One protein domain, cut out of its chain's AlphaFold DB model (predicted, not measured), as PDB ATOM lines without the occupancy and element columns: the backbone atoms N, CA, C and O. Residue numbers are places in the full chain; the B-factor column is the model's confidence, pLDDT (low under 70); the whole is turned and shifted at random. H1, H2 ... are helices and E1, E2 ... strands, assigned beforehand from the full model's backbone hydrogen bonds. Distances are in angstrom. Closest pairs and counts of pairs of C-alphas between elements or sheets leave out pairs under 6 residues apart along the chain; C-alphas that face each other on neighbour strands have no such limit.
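Overview. This is residues 14 to 126 of the 337 residues of the protein "F-box domain-containing protein" of Massarina eburnea CBS 473.64 (UniProt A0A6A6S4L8). Two small lobes are joined by one long helix, H5, which runs slanting between them and makes the link from one to the other. The first lobe is a loose cluster of four short helices, H1 to H4; the second is a small hairpin of strands, E1 and E2, with the long loop of residues 104 to 121 and the short helix H6. The printed part has 113 residues, with named elements in the order H1, H2, H3, H4, H5, E1, E2, H6; the two strands are antiparallel, and the class is mostly helix. The whole is loose, with a radius of gyration of the C-alphas of 18.1 A, and only just flat, spanning 53 by 33 by 18 A.

Along the chain. H1 holds residues 18 to 21 and begins at C-alpha 18, (513.814, 633.030, 462.122). H2 holds residues 24 to 32 and is 12.3 A long; H3, residues 36 to 45, is 14.5 A long. H4 holds residues 47 to 52. H5, residues 62 to 83, is the longest helix at 31.9 A and ends at C-alpha 83, (491.813, 643.523, 457.912). The strands are E1, residues 92 to 95, and E2, residues 100 to 103. H6, residues 122 to 125, ends at C-alpha 125, (470.127, 631.404, 465.854).

Arrangement. H1 and H2 are close but not clearly touching, with the closest C-alphas, of Leu 19 and Val 27, 6.9 A apart. H2 and H3 are close but not clearly touching, at Ala 31 and Leu 39, C-alphas 6.1 A apart. H3 and H4 touch only at the corner by their link, with the C-alphas of Arg 43 and Leu 50 closest, 4.7 A. H5 touches H3 with residues 65 to 69 alone; the closest C-alphas are those of Ile 44 and Arg 69, 7.0 A, at a steep tilt of 61 degrees, the same way. Farther along H5, the C-alphas of Val 78 and Leu 94 of E1 are the closest, 7.3 A apart. E1 and E2 form an antiparallel hairpin at 137 degrees, with N 93 and O 102 at 2.9 A and N 95 and O 100 at 3.1 A, within hydrogen-bond range. H6 is apart from H5 and E1. Every O i to N i+4 pair is within range in H2, H3, H4 and H5; H1 and H6 are too short for one, and their O i to N i+3 counts are 1 of 1 and 0 of 1.

Size, cuts and confidence. The C-alphas farthest apart, of Glu 25 and Pro 109, are 52.7 A from each other. The printed part has no cut. The link from E2 to H6, 18 residues, is long. Mean pLDDT of the printed part is 85.1, and residues 54 to 65 are under 70.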
ATOM      1  N   CYS A  14     511.462 630.863 454.725       73.06
ATOM      2  CA  CYS A  14     512.913 630.826 454.953       73.06
ATOM      3  C   CYS A  14     513.513 632.231 455.161       73.06
ATOM      4  O   CYS A  14     514.451 632.419 455.939       73.06
ATOM      5  N   HIS A  15     512.957 633.256 454.506       78.88
ATOM      6  CA  HIS A  15     513.431 634.635 454.644       78.88
ATOM      7  C   HIS A  15     512.755 635.446 455.753       78.88
ATOM      8  O   HIS A  15     513.337 636.437 456.181       78.88
ATOM      9  N   SER A  16     511.580 635.073 456.245       79.69
ATOM     10  CA  SER A  16     510.845 635.884 457.233       79.69
ATOM     11  C   SER A  16     510.722 635.228 458.605       79.69
ATOM     12  O   SER A  16     510.660 635.939 459.605       79.69
ATOM     13  N   ASN A  17     510.751 633.898 458.678       83.12
ATOM     14  CA  ASN A  17     510.652 633.160 459.926       83.12
ATOM     15  C   ASN A  17     512.050 632.747 460.404       83.12
ATOM     16  O   ASN A  17     512.703 631.904 459.791       83.12
ATOM     17  N   VAL A  18     512.506 633.337 461.514       88.44
ATOM     18  CA  VAL A  18     513.814 633.030 462.122       88.44
ATOM     19  C   VAL A  18     513.919 631.548 462.483       88.44
ATOM     20  O   VAL A  18     514.980 630.960 462.298       88.44
ATOM     21  N   LEU A  19     512.816 630.923 462.906       90.19
ATOM     22  CA  LEU A  19     512.789 629.507 463.271       90.19
ATOM     23  C   LEU A  19     513.023 628.592 462.062       90.19
ATOM     24  O   LEU A  19     513.640 627.548 462.214       90.19
ATOM     25  N   CYS A  20     512.605 628.986 460.852       88.50
ATOM     26  CA  CYS A  20     512.865 628.206 459.632       88.50
ATOM     27  C   CYS A  20     514.328 628.281 459.161       88.50
ATOM     28  O   CYS A  20     514.686 627.607 458.201       88.50
ATOM     29  N   ARG A  21     515.159 629.126 459.786       89.81
ATOM     30  CA  ARG A  21     516.598 629.234 459.496       89.81
ATOM     31  C   ARG A  21     517.468 628.484 460.499       89.81
ATOM     32  O   ARG A  21     518.680 628.421 460.304       89.81
ATOM     33  N   LEU A  22     516.882 628.005 461.593       92.94
ATOM     34  CA  LEU A  22     517.606 627.228 462.585       92.94
ATOM     35  C   LEU A  22     517.859 625.813 462.042       92.94
ATOM     36  O   LEU A  22     517.004 625.294 461.324       92.94
ATOM     37  N   PRO A  23     519.001 625.188 462.380       94.00
ATOM     38  CA  PRO A  23     519.184 623.751 462.210       94.00
ATOM     39  C   PRO A  23     518.077 622.966 462.920       94.00
ATOM     40  O   PRO A  23     517.588 623.398 463.973       94.00
ATOM     41  N   ASP A  24     517.712 621.812 462.362       91.94
ATOM     42  CA  ASP A  24     516.620 620.972 462.865       91.94
ATOM     43  C   ASP A  24     516.816 620.604 464.347       91.94
ATOM     44  O   ASP A  24     515.848 620.568 465.106       91.94
ATOM     45  N   GLU A  25     518.061 620.427 464.804       91.31
ATOM     46  CA  GLU A  25     518.393 620.103 466.196       91.31
ATOM     47  C   GLU A  25     517.969 621.207 467.172       91.31
ATOM     48  O   GLU A  25     517.401 620.915 468.223       91.31
ATOM     49  N   LEU A  26     518.181 622.479 466.813       94.69
ATOM     50  CA  LEU A  26     517.770 623.612 467.652       94.69
ATOM     51  C   LEU A  26     516.250 623.790 467.645       94.69
ATOM     52  O   LEU A  26     515.664 624.190 468.648       94.69
ATOM     53  N   VAL A  27     515.595 623.484 466.522       93.19
ATOM     54  CA  VAL A  27     514.127 623.495 466.434       93.19
ATOM     55  C   VAL A  27     513.529 622.408 467.333       93.19
ATOM     56  O   VAL A  27     512.555 622.674 468.038       93.19
ATOM     57  N   LEU A  28     514.126 621.213 467.352       88.81
ATOM     58  CA  LEU A  28     513.741 620.116 468.245       88.81
ATOM     59  C   LEU A  28     514.004 620.452 469.721       88.81
ATOM     60  O   LEU A  28     513.166 620.146 470.568       88.81
ATOM     61  N   GLU A  29     515.115 621.123 470.035       93.12
ATOM     62  CA  GLU A  29     515.410 621.596 471.392       93.12
ATOM     63  C   GLU A  29     514.361 622.610 471.870       93.12
ATOM     64  O   GLU A  29     513.772 622.427 472.935       93.12
ATOM     65  N   ILE A  30     514.025 623.614 471.050       93.44
ATOM     66  CA  ILE A  30     512.940 624.567 471.348       93.44
ATOM     67  C   ILE A  30     511.619 623.825 471.560       93.44
ATOM     68  O   ILE A  30     510.903 624.095 472.524       93.44
ATOM     69  N   ALA A  31     511.301 622.875 470.680       90.19
ATOM     70  CA  ALA A  31     510.082 622.087 470.760       90.19
ATOM     71  C   ALA A  31     509.990 621.247 472.040       90.19
ATOM     72  O   ALA A  31     508.892 621.082 472.565       90.19
ATOM     73  N   SER A  32     511.119 620.776 472.581       89.31
ATOM     74  CA  SER A  32     511.164 620.031 473.848       89.31
ATOM     75  C   SER A  32     510.753 620.868 475.069       89.31
ATOM     76  O   SER A  32     510.399 620.317 476.110       89.31
ATOM     77  N   HIS A  33     510.764 622.196 474.932       93.62
ATOM     78  CA  HIS A  33     510.303 623.139 475.948       93.62
ATOM     79  C   HIS A  33     508.854 623.600 475.746       93.62
ATOM     80  O   HIS A  33     508.343 624.358 476.572       93.62
ATOM     81  N   LEU A  34     508.195 623.182 474.660       88.88
ATOM     82  CA  LEU A  34     506.800 623.512 474.392       88.88
ATOM     83  C   LEU A  34     505.876 622.452 474.989       88.88
ATOM     84  O   LEU A  34     506.181 621.262 475.005       88.88
ATOM     85  N   ASP A  35     504.716 622.899 475.453       83.38
ATOM     86  CA  ASP A  35     503.606 622.015 475.776       83.38
ATOM     87  C   ASP A  35     502.921 621.504 474.496       83.38
ATOM     88  O   ASP A  35     503.200 621.954 473.380       83.38
ATOM     89  N   ASP A  36     501.995 620.557 474.647       79.38
ATOM     90  CA  ASP A  36     501.274 619.965 473.517       79.38
ATOM     91  C   ASP A  36     500.617 621.010 472.585       79.38
ATOM     92  O   ASP A  36     500.789 620.915 471.364       79.38
ATOM     93  N   PRO A  37     499.895 622.034 473.098       78.50
ATOM     94  CA  PRO A  37     499.370 623.118 472.271       78.50
ATOM     95  C   PRO A  37     500.454 623.912 471.537       78.50
ATOM     96  O   PRO A  37     500.281 624.207 470.353       78.50
ATOM     97  N   GLY A  38     501.564 624.245 472.204       83.38
ATOM     98  CA  GLY A  38     502.682 624.967 471.601       83.38
ATOM     99  C   GLY A  38     503.354 624.169 470.487       83.38
ATOM    100  O   GLY A  38     503.599 624.703 469.402       83.38
ATOM    101  N   LEU A  39     503.573 622.872 470.705       85.81
ATOM    102  CA  LEU A  39     504.120 621.965 469.699       85.81
ATOM    103  C   LEU A  39     503.172 621.831 468.501       85.81
ATOM    104  O   LEU A  39     503.602 621.876 467.346       85.81
ATOM    105  N   LEU A  40     501.867 621.710 468.760       80.38
ATOM    106  CA  LEU A  40     500.854 621.626 467.716       80.38
ATOM    107  C   LEU A  40     500.821 622.908 466.890       80.38
ATOM    108  O   LEU A  40     500.858 622.812 465.667       80.38
ATOM    109  N   ALA A  41     500.821 624.074 467.544       83.88
ATOM    110  CA  ALA A  41     500.880 625.389 466.911       83.88
ATOM    111  C   ALA A  41     502.139 625.551 466.048       83.88
ATOM    112  O   ALA A  41     502.056 626.000 464.905       83.88
ATOM    113  N   LEU A  42     503.300 625.120 466.543       86.62
ATOM    114  CA  LEU A  42     504.542 625.175 465.779       86.62
ATOM    115  C   LEU A  42     504.452 624.304 464.514       86.62
ATOM    116  O   LEU A  42     504.748 624.786 463.420       86.62
ATOM    117  N   ARG A  43     503.944 623.068 464.618       84.75
ATOM    118  CA  ARG A  43     503.780 622.137 463.480       84.75
ATOM    119  C   ARG A  43     502.913 622.686 462.356       84.75
ATOM    120  O   ARG A  43     503.205 622.469 461.185       84.75
ATOM    121  N   ILE A  44     501.828 623.365 462.701       78.56
ATOM    122  CA  ILE A  44     500.847 623.856 461.728       78.56
ATOM    123  C   ILE A  44     501.247 625.194 461.085       78.56
ATOM    124  O   ILE A  44     500.671 625.566 460.067       78.56
ATOM    125  N   THR A  45     502.249 625.898 461.626       81.31
ATOM    126  CA  THR A  45     502.729 627.176 461.061       81.31
ATOM    127  C   THR A  45     503.601 627.020 459.812       81.31
ATOM    128  O   THR A  45     503.725 627.968 459.035       81.31
ATOM    129  N   SER A  46     504.216 625.852 459.587       82.75
ATOM    130  CA  SER A  46     505.079 625.608 458.425       82.75
ATOM    131  C   SER A  46     505.128 624.131 458.048       82.75
ATOM    132  O   SER A  46     505.245 623.264 458.911       82.75
ATOM    133  N   GLN A  47     505.149 623.847 456.744       77.75
ATOM    134  CA  GLN A  47     505.354 622.490 456.227       77.75
ATOM    135  C   GLN A  47     506.713 621.910 456.658       77.75
ATOM    136  O   GLN A  47     506.808 620.711 456.893       77.75
ATOM    137  N   THR A  48     507.737 622.759 456.808       84.50
ATOM    138  CA  THR A  48     509.069 622.366 457.298       84.50
ATOM    139  C   THR A  48     509.008 621.843 458.729       84.50
ATOM    140  O   THR A  48     509.578 620.808 459.044       84.50
ATOM    141  N   PHE A  49     508.268 622.522 459.606       87.56
ATOM    142  CA  PHE A  49     508.083 622.048 460.976       87.56
ATOM    143  C   PHE A  49     507.258 620.767 460.991       87.56
ATOM    144  O   PHE A  49     507.607 619.820 461.684       87.56
ATOM    145  N   LEU A  50     506.212 620.685 460.166       83.50
ATOM    146  CA  LEU A  50     505.430 619.459 460.042       83.50
ATOM    147  C   LEU A  50     506.296 618.234 459.686       83.50
ATOM    148  O   LEU A  50     506.040 617.172 460.252       83.50
ATOM    149  N   SER A  51     507.302 618.382 458.810       82.94
ATOM    150  CA  SER A  51     508.245 617.305 458.464       82.94
ATOM    151  C   SER A  51     509.290 617.028 459.548       82.94
ATOM    152  O   SER A  51     509.595 615.873 459.804       82.94
ATOM    153  N   ILE A  52     509.808 618.055 460.233       86.75
ATOM    154  CA  ILE A  52     510.766 617.858 461.343       86.75
ATOM    155  C   ILE A  52     510.110 617.066 462.487       86.75
ATOM    156  O   ILE A  52     510.721 616.190 463.092       86.75
ATOM    157  N   PHE A  53     508.831 617.329 462.753       82.81
ATOM    158  CA  PHE A  53     508.055 616.682 463.809       82.81
ATOM    159  C   PHE A  53     507.287 615.443 463.305       82.81
ATOM    160  O   PHE A  53     506.136 615.230 463.691       82.81
ATOM    161  N   GLU A  54     507.878 614.650 462.402       66.06
ATOM    162  CA  GLU A  54     507.239 613.515 461.705       66.06
ATOM    163  C   GLU A  54     506.574 612.496 462.650       66.06
ATOM    164  O   GLU A  54     505.493 611.977 462.354       66.06
ATOM    165  N   ALA A  55     507.145 612.287 463.839       62.00
ATOM    166  CA  ALA A  55     506.486 611.559 464.911       62.00
ATOM    167  C   ALA A  55     505.374 612.429 465.516       62.00
ATOM    168  O   ALA A  55     505.584 613.203 466.448       62.00
ATOM    169  N   VAL A  56     504.152 612.288 464.995       61.16
ATOM    170  CA  VAL A  56     502.962 612.633 465.779       61.16
ATOM    171  C   VAL A  56     503.071 611.825 467.076       61.16
ATOM    172  O   VAL A  56     503.164 610.598 466.971       61.16
ATOM    173  N   PRO A  57     503.106 612.455 468.269       62.75
ATOM    174  CA  PRO A  57     503.052 611.703 469.515       62.75
ATOM    175  C   PRO A  57     501.913 610.697 469.390       62.75
ATOM    176  O   PRO A  57     500.827 611.073 468.954       62.75
ATOM    177  N   THR A  58     502.148 609.416 469.681       60.94
ATOM    178  CA  THR A  58     501.169 608.340 469.411       60.94
ATOM    179  C   THR A  58     499.807 608.611 470.073       60.94
ATOM    180  O   THR A  58     498.776 608.102 469.647       60.94
ATOM    181  N   GLU A  59     499.802 609.479 471.083       61.31
ATOM    182  CA  GLU A  59     498.648 609.968 471.835       61.31
ATOM    183  C   GLU A  59     497.800 611.022 471.094       61.31
ATOM    184  O   GLU A  59     496.647 611.280 471.453       61.31
ATOM    185  N   TRP A  60     498.331 611.647 470.044       65.75
ATOM    186  CA  TRP A  60     497.610 612.618 469.230       65.75
ATOM    187  C   TRP A  60     496.870 611.891 468.114       65.75
ATOM    188  O   TRP A  60     497.378 611.696 467.010       65.75
ATOM    189  N   ALA A  61     495.625 611.511 468.404       63.94
ATOM    190  CA  ALA A  61     494.718 610.993 467.387       63.94
ATOM    191  C   ALA A  61     494.651 611.961 466.178       63.94
ATOM    192  O   ALA A  61     494.624 613.180 466.393       63.94
ATOM    193  N   PRO A  62     494.567 611.459 464.928       66.25
ATOM    194  CA  PRO A  62     494.437 612.276 463.711       66.25
ATOM    195  C   PRO A  62     493.379 613.389 463.816       66.25
ATOM    196  O   PRO A  62     493.560 614.496 463.305       66.25
ATOM    197  N   ASP A  63     492.315 613.136 464.579       67.62
ATOM    198  CA  ASP A  63     491.229 614.076 464.857       67.62
ATOM    199  C   ASP A  63     491.668 615.348 465.599       67.62
ATOM    200  O   ASP A  63     491.002 616.381 465.496       67.62
ATOM    201  N   ARG A  64     492.745 615.306 466.394       67.56
ATOM    202  CA  ARG A  64     493.288 616.503 467.066       67.56
ATOM    203  C   ARG A  64     494.004 617.412 466.072       67.56
ATOM    204  O   ARG A  64     493.809 618.623 466.112       67.56
ATOM    205  N   LEU A  65     494.781 616.831 465.157       67.75
ATOM    206  CA  LEU A  65     495.499 617.580 464.124       67.75
ATOM    207  C   LEU A  65     494.521 618.261 463.156       67.75
ATOM    208  O   LEU A  65     494.702 619.429 462.816       67.75
ATOM    209  N   ASN A  66     493.465 617.550 462.746       71.38
ATOM    210  CA  ASN A  66     492.420 618.111 461.887       71.38
ATOM    211  C   ASN A  66     491.691 619.273 462.572       71.38
ATOM    212  O   ASN A  66     491.579 620.342 461.978       71.38
ATOM    213  N   ARG A  67     491.311 619.121 463.848       70.31
ATOM    214  CA  ARG A  67     490.694 620.208 464.625       70.31
ATOM    215  C   ARG A  67     491.586 621.440 464.741       70.31
ATOM    216  O   ARG A  67     491.115 622.547 464.520       70.31
ATOM    217  N   ALA A  68     492.879 621.266 465.006       73.88
ATOM    218  CA  ALA A  68     493.800 622.399 465.076       73.88
ATOM    219  C   ALA A  68     493.983 623.109 463.726       73.88
ATOM    220  O   ALA A  68     494.113 624.331 463.678       73.88
ATOM    221  N   ARG A  69     493.957 622.365 462.613       75.38
ATOM    222  CA  ARG A  69     493.956 622.955 461.265       75.38
ATOM    223  C   ARG A  69     492.680 623.753 460.997       75.38
ATOM    224  O   ARG A  69     492.765 624.848 460.448       75.38
ATOM    225  N   GLU A  70     491.524 623.232 461.398       73.81
ATOM    226  CA  GLU A  70     490.244 623.946 461.311       73.81
ATOM    227  C   GLU A  70     490.247 625.222 462.165       73.81
ATOM    228  O   GLU A  70     489.822 626.277 461.690       73.81
ATOM    229  N   ASP A  71     490.779 625.155 463.391       78.81
ATOM    230  CA  ASP A  71     490.923 626.306 464.289       78.81
ATOM    231  C   ASP A  71     491.817 627.390 463.678       78.81
ATOM    232  O   ASP A  71     491.455 628.567 463.677       78.81
ATOM    233  N   LEU A  72     492.961 627.012 463.103       78.94
ATOM    234  CA  LEU A  72     493.829 627.970 462.424       78.94
ATOM    235  C   LEU A  72     493.182 628.606 461.209       78.94
ATOM    236  O   LEU A  72     493.278 629.820 461.038       78.94
ATOM    237  N   TRP A  73     492.548 627.797 460.361       85.69
ATOM    238  CA  TRP A  73     491.839 628.311 459.197       85.69
ATOM    239  C   TRP A  73     490.790 629.336 459.631       85.69
ATOM    240  O   TRP A  73     490.669 630.406 459.031       85.69
ATOM    241  N   PHE A  74     490.068 629.041 460.715       84.94
ATOM    242  CA  PHE A  74     489.093 629.954 461.290       84.94
ATOM    243  C   PHE A  74     489.754 631.259 461.760       84.94
ATOM    244  O   PHE A  74     489.302 632.336 461.369       84.94
ATOM    245  N   ILE A  75     490.852 631.185 462.519       85.75
ATOM    246  CA  ILE A  75     491.604 632.360 462.993       85.75
ATOM    247  C   ILE A  75     492.106 633.211 461.819       85.75
ATOM    248  O   ILE A  75     491.923 634.429 461.818       85.75
ATOM    249  N   GLU A  76     492.697 632.594 460.797       84.88
ATOM    250  CA  GLU A  76     493.178 633.298 459.606       84.88
ATOM    251  C   GLU A  76     492.032 634.046 458.914       84.88
ATOM    252  O   GLU A  76     492.171 635.213 458.547       84.88
ATOM    253  N   ARG A  77     490.862 633.411 458.789       90.25
ATOM    254  CA  ARG A  77     489.676 634.041 458.197       90.25
ATOM    255  C   ARG A  77     489.139 635.191 459.032       90.25
ATOM    256  O   ARG A  77     488.784 636.213 458.447       90.25
ATOM    257  N   VAL A  78     489.131 635.066 460.360       91.81
ATOM    258  CA  VAL A  78     488.797 636.173 461.269       91.81
ATOM    259  C   VAL A  78     489.735 637.357 461.021       91.81
ATOM    260  O   VAL A  78     489.265 638.481 460.849       91.81
ATOM    261  N   LEU A  79     491.050 637.122 460.966       89.56
ATOM    262  CA  LEU A  79     492.045 638.179 460.754       89.56
ATOM    263  C   LEU A  79     491.907 638.831 459.376       89.56
ATOM    264  O   LEU A  79     491.933 640.057 459.271       89.56
ATOM    265  N   LEU A  80     491.711 638.026 458.329       89.19
ATOM    266  CA  LEU A  80     491.473 638.519 456.976       89.19
ATOM    267  C   LEU A  80     490.230 639.402 456.931       89.19
ATOM    268  O   LEU A  80     490.289 640.505 456.390       89.19
ATOM    269  N   GLU A  81     489.123 638.953 457.520       94.31
ATOM    270  CA  GLU A  81     487.887 639.726 457.567       94.31
ATOM    271  C   GLU A  81     488.074 641.049 458.328       94.31
ATOM    272  O   GLU A  81     487.698 642.100 457.813       94.31
ATOM    273  N   LYS A  82     488.747 641.025 459.486       92.44
ATOM    274  CA  LYS A  82     489.073 642.229 460.274       92.44
ATOM    275  C   LYS A  82     490.005 643.200 459.548       92.44
ATOM    276  O   LYS A  82     489.923 644.403 459.764       92.44
ATOM    277  N   SER A  83     490.894 642.691 458.697       91.06
ATOM    278  CA  SER A  83     491.813 643.523 457.912       91.06
ATOM    279  C   SER A  83     491.131 644.262 456.755       91.06
ATOM    280  O   SER A  83     491.707 645.201 456.204       91.06
ATOM    281  N   HIS A  84     489.909 643.865 456.371       91.75
ATOM    282  CA  HIS A  84     489.159 644.578 455.342       91.75
ATOM    283  C   HIS A  84     488.657 645.913 455.893       91.75
ATOM    284  O   HIS A  84     487.849 645.959 456.816       91.75
ATOM    285  N   SER A  85     489.079 647.007 455.258       83.62
ATOM    286  CA  SER A  85     488.702 648.376 455.633       83.62
ATOM    287  C   SER A  85     487.195 648.644 455.583       83.62
ATOM    288  O   SER A  85     486.718 649.584 456.212       83.62
ATOM    289  N   ASN A  86     486.440 647.831 454.839       87.88
ATOM    290  CA  ASN A  86     484.994 647.935 454.741       87.88
ATOM    291  C   ASN A  86     484.346 646.543 454.749       87.88
ATOM    292  O   ASN A  86     484.132 645.922 453.710       87.88
ATOM    293  N   MET A  87     483.982 646.048 455.932       85.19
ATOM    294  CA  MET A  87     483.289 644.759 456.076       85.19
ATOM    295  C   MET A  87     481.926 644.725 455.357       85.19
ATOM    296  O   MET A  87     481.380 643.657 455.068       85.19
ATOM    297  N   HIS A  88     481.348 645.884 455.024       83.38
ATOM    298  CA  HIS A  88     480.059 645.966 454.336       83.38
ATOM    299  C   HIS A  88     480.147 645.536 452.866       83.38
ATOM    300  O   HIS A  88     479.150 645.083 452.310       83.38
ATOM    301  N   THR A  89     481.331 645.606 452.249       89.94
ATOM    302  CA  THR A  89     481.526 645.180 450.852       89.94
ATOM    303  C   THR A  89     481.723 643.674 450.705       89.94
ATOM    304  O   THR A  89     481.749 643.158 449.588       89.94
ATOM    305  N   LEU A  90     481.868 642.944 451.813       93.56
ATOM    306  CA  LEU A  90     482.047 641.500 451.783       93.56
ATOM    307  C   LEU A  90     480.737 640.797 451.412       93.56
ATOM    308  O   LEU A  90     479.710 640.943 452.082       93.56
ATOM    309  N   GLN A  91     480.795 639.996 450.344       95.81
ATOM    310  CA  GLN A  91     479.674 639.170 449.876       95.81
ATOM    311  C   GLN A  91     479.440 637.933 450.751       95.81
ATOM    312  O   GLN A  91     478.331 637.394 450.788       95.81
ATOM    313  N   LYS A  92     480.487 637.476 451.442       95.88
ATOM    314  CA  LYS A  92     480.443 636.354 452.375       95.88
ATOM    315  C   LYS A  92     481.024 636.782 453.713       95.88
ATOM    316  O   LYS A  92     481.991 637.534 453.743       95.88
ATOM    317  N   LEU A  93     480.428 636.280 454.782       96.00
ATOM    318  CA  LEU A  93     480.776 636.585 456.162       96.00
ATOM    319  C   LEU A  93     481.049 635.275 456.909       96.00
ATOM    320  O   LEU A  93     480.416 634.252 456.619       96.00
ATOM    321  N   LEU A  94     481.993 635.291 457.849       96.06
ATOM    322  CA  LEU A  94     482.298 634.135 458.693       96.06
ATOM    323  C   LEU A  94     481.238 633.963 459.793       96.06
ATOM    324  O   LEU A  94     480.783 634.948 460.375       96.06
ATOM    325  N   CYS A  95     480.845 632.715 460.067       94.50
ATOM    326  CA  CYS A  95     480.041 632.344 461.236       94.50
ATOM    327  C   CYS A  95     480.932 631.659 462.275       94.50
ATOM    328  O   CYS A  95     481.610 630.680 461.953       94.50
ATOM    329  N   SER A  96     480.890 632.131 463.521       92.50
ATOM    330  CA  SER A  96     481.721 631.624 464.619       92.50
ATOM    331  C   SER A  96     481.415 630.176 464.994       92.50
ATOM    332  O   SER A  96     482.310 629.417 465.366       92.50
ATOM    333  N   ARG A  97     480.150 629.765 464.851       86.88
ATOM    334  CA  ARG A  97     479.678 628.429 465.237       86.88
ATOM    335  C   ARG A  97     479.793 627.405 464.128       86.88
ATOM    336  O   ARG A  97     480.267 626.303 464.366       86.88
ATOM    337  N   CYS A  98     479.396 627.772 462.911       81.50
ATOM    338  CA  CYS A  98     479.545 626.887 461.756       81.50
ATOM    339  C   CYS A  98     481.003 626.795 461.287       81.50
ATOM    340  O   CYS A  98     481.327 625.877 460.543       81.50
ATOM    341  N   ARG A  99     481.856 627.755 461.680       85.50
ATOM    342  CA  ARG A  99     483.270 627.856 461.290       85.50
ATOM    343  C   ARG A  99     483.483 627.788 459.776       85.50
ATOM    344  O   ARG A  99     484.460 627.226 459.303       85.50
ATOM    345  N   ILE A 100     482.567 628.386 459.014       86.25
ATOM    346  CA  ILE A 100     482.628 628.504 457.552       86.25
ATOM    347  C   ILE A 100     482.105 629.873 457.096       86.25
ATOM    348  O   ILE A 100     481.441 630.593 457.848       86.25
ATOM    349  N   LEU A 101     482.405 630.240 455.847       90.69
ATOM    350  CA  LEU A 101     481.892 631.453 455.208       90.69
ATOM    351  C   LEU A 101     480.493 631.203 454.633       90.69
ATOM    352  O   LEU A 101     480.318 630.315 453.797       90.69
ATOM    353  N   HIS A 102     479.517 632.038 454.989       88.62
ATOM    354  CA  HIS A 102     478.190 632.022 454.370       88.62
ATOM    355  C   HIS A 102     477.948 633.282 453.535       88.62
ATOM    356  O   HIS A 102     478.549 634.321 453.813       88.62
ATOM    357  N   PRO A 103     477.050 633.234 452.533       94.94
ATOM    358  CA  PRO A 103     476.545 634.444 451.893       94.94
ATOM    359  C   PRO A 103     476.018 635.437 452.931       94.94
ATOM    360  O   PRO A 103     475.390 635.036 453.910       94.94
ATOM    361  N   ARG A 104     476.225 636.736 452.701       95.00
ATOM    362  CA  ARG A 104     475.791 637.808 453.615       95.00
ATOM    363  C   ARG A 104     474.299 637.736 453.978       95.00
ATOM    364  O   ARG A 104     473.929 638.032 455.108       95.00
ATOM    365  N   GLY A 105     473.455 637.288 453.045       91.69
ATOM    366  CA  GLY A 105     472.016 637.089 453.266       91.69
ATOM    367  C   GLY A 105     471.663 636.019 454.309       91.69
ATOM    368  O   GLY A 105     470.536 635.993 454.786       91.69
ATOM    369  N   ASN A 106     472.617 635.173 454.712       92.00
ATOM    370  CA  ASN A 106     472.426 634.157 455.750       92.00
ATOM    371  C   ASN A 106     472.670 634.697 457.169       92.00
ATOM    372  O   ASN A 106     472.711 633.911 458.113       92.00
ATOM    373  N   PHE A 107     472.855 636.006 457.330       94.38
ATOM    374  CA  PHE A 107     473.052 636.670 458.615       94.38
ATOM    375  C   PHE A 107     471.964 637.717 458.818       94.38
ATOM    376  O   PHE A 107     471.597 638.423 457.873       94.38
ATOM    377  N   HIS A 108     471.473 637.842 460.050       93.94
ATOM    378  CA  HIS A 108     470.575 638.939 460.388       93.94
ATOM    379  C   HIS A 108     471.293 640.288 460.182       93.94
ATOM    380  O   HIS A 108     472.513 640.357 460.334       93.94
ATOM    381  N   PRO A 109     470.579 641.377 459.842       95.19
ATOM    382  CA  PRO A 109     471.218 642.667 459.573       95.19
ATOM    383  C   PRO A 109     472.088 643.200 460.723       95.19
ATOM    384  O   PRO A 109     473.107 643.833 460.471       95.19
ATOM    385  N   ASN A 110     471.724 642.919 461.977       95.56
ATOM    386  CA  ASN A 110     472.522 643.264 463.159       95.56
ATOM    387  C   ASN A 110     473.832 642.459 463.241       95.56
ATOM    388  O   ASN A 110     474.867 643.019 463.588       95.56
ATOM    389  N   GLU A 111     473.815 641.184 462.847       95.50
ATOM    390  CA  GLU A 111     474.991 640.302 462.831       95.50
ATOM    391  C   GLU A 111     476.062 640.766 461.835       95.50
ATOM    392  O   GLU A 111     477.239 640.459 461.995       95.50
ATOM    393  N   HIS A 112     475.705 641.561 460.819       94.88
ATOM    394  CA  HIS A 112     476.659 642.051 459.807       94.88
ATOM    395  C   HIS A 112     477.763 642.944 460.383       94.88
ATOM    396  O   HIS A 112     478.784 643.141 459.724       94.88
ATOM    397  N   PHE A 113     477.540 643.500 461.573       93.44
ATOM    398  CA  PHE A 113     478.456 644.407 462.264       93.44
ATOM    399  C   PHE A 113     479.113 643.761 463.488       93.44
ATOM    400  O   PHE A 113     479.997 644.362 464.090       93.44
ATOM    401  N   VAL A 114     478.689 642.549 463.851       95.12
ATOM    402  CA  VAL A 114     479.260 641.788 464.966       95.12
ATOM    403  C   VAL A 114     480.650 641.288 464.574       95.12
ATOM    404  O   VAL A 114     480.906 640.985 463.400       95.12
ATOM    405  N   ASP A 115     481.552 641.214 465.554       95.12
ATOM    406  CA  ASP A 115     482.892 640.658 465.376       95.12
ATOM    407  C   ASP A 115     482.802 639.224 464.814       95.12
ATOM    408  O   ASP A 115     481.983 638.438 465.297       95.12
ATOM    409  N   PRO A 116     483.624 638.835 463.819       95.25
ATOM    410  CA  PRO A 116     483.590 637.482 463.255       95.25
ATOM    411  C   PRO A 116     483.728 636.349 464.289       95.25
ATOM    412  O   PRO A 116     483.267 635.237 464.034       95.25
ATOM    413  N   ILE A 117     484.345 636.619 465.447       94.12
ATOM    414  CA  ILE A 117     484.492 635.660 466.554       94.12
ATOM    415  C   ILE A 117     483.153 635.382 467.249       94.12
ATOM    416  O   ILE A 117     482.936 634.278 467.737       94.12
ATOM    417  N   GLU A 118     482.243 636.353 467.277       95.44
ATOM    418  CA  GLU A 118     480.958 636.248 467.977       95.44
ATOM    419  C   GLU A 118     479.786 636.038 467.017       95.44
ATOM    420  O   GLU A 118     478.758 635.492 467.410       95.44
ATOM    421  N   ARG A 119     479.954 636.399 465.743       95.38
ATOM    422  CA  ARG A 119     478.877 636.443 464.755       95.38
ATOM    423  C   ARG A 119     478.216 635.093 464.493       95.38
ATOM    424  O   ARG A 119     478.885 634.105 464.173       95.38
ATOM    425  N   LEU A 120     476.887 635.090 464.481       94.25
ATOM    426  CA  LEU A 120     476.060 633.911 464.239       94.25
ATOM    427  C   LEU A 120     475.247 634.041 462.948       94.25
ATOM    428  O   LEU A 120     474.668 635.082 462.644       94.25
ATOM    429  N   CYS A 121     475.165 632.961 462.171       92.06
ATOM    430  CA  CYS A 121     474.267 632.917 461.020       92.06
ATOM    431  C   CYS A 121     472.815 632.658 461.466       92.06
ATOM    432  O   CYS A 121     472.573 632.030 462.497       92.06
ATOM    433  N   ILE A 122     471.847 633.069 460.639       87.00
ATOM    434  CA  ILE A 122     470.397 632.889 460.864       87.00
ATOM    435  C   ILE A 122     470.059 631.424 461.155       87.00
ATOM    436  O   ILE A 122     469.151 631.120 461.918       87.00
ATOM    437  N   ARG A 123     470.790 630.493 460.537       76.06
ATOM    438  CA  ARG A 123     470.554 629.057 460.715       76.06
ATOM    439  C   ARG A 123     470.949 628.564 462.101       76.06
ATOM    440  O   ARG A 123     470.323 627.635 462.588       76.06
ATOM    441  N   TYR A 124     471.953 629.181 462.720       78.00
ATOM    442  CA  TYR A 124     472.375 628.833 464.072       78.00
ATOM    443  C   TYR A 124     471.443 629.437 465.128       78.00
ATOM    444  O   TYR A 124     471.072 628.767 466.086       78.00
ATOM    445  N   THR A 125     471.051 630.701 464.945       79.44
ATOM    446  CA  THR A 125     470.127 631.404 465.854       79.44
ATOM    447  C   THR A 125     468.675 630.967 465.676       79.44
ATOM    448  O   THR A 125     467.846 631.160 466.567       79.44
ATOM    449  N   GLY A 126     468.353 630.390 464.518       74.50
ATOM    450  CA  GLY A 126     467.048 629.843 464.208       74.50
ATOM    451  C   GLY A 126     466.681 628.697 465.144       74.50
ATOM    452  O   GLY A 126     467.514 627.884 465.539       74.50
TER     453      GLY A 126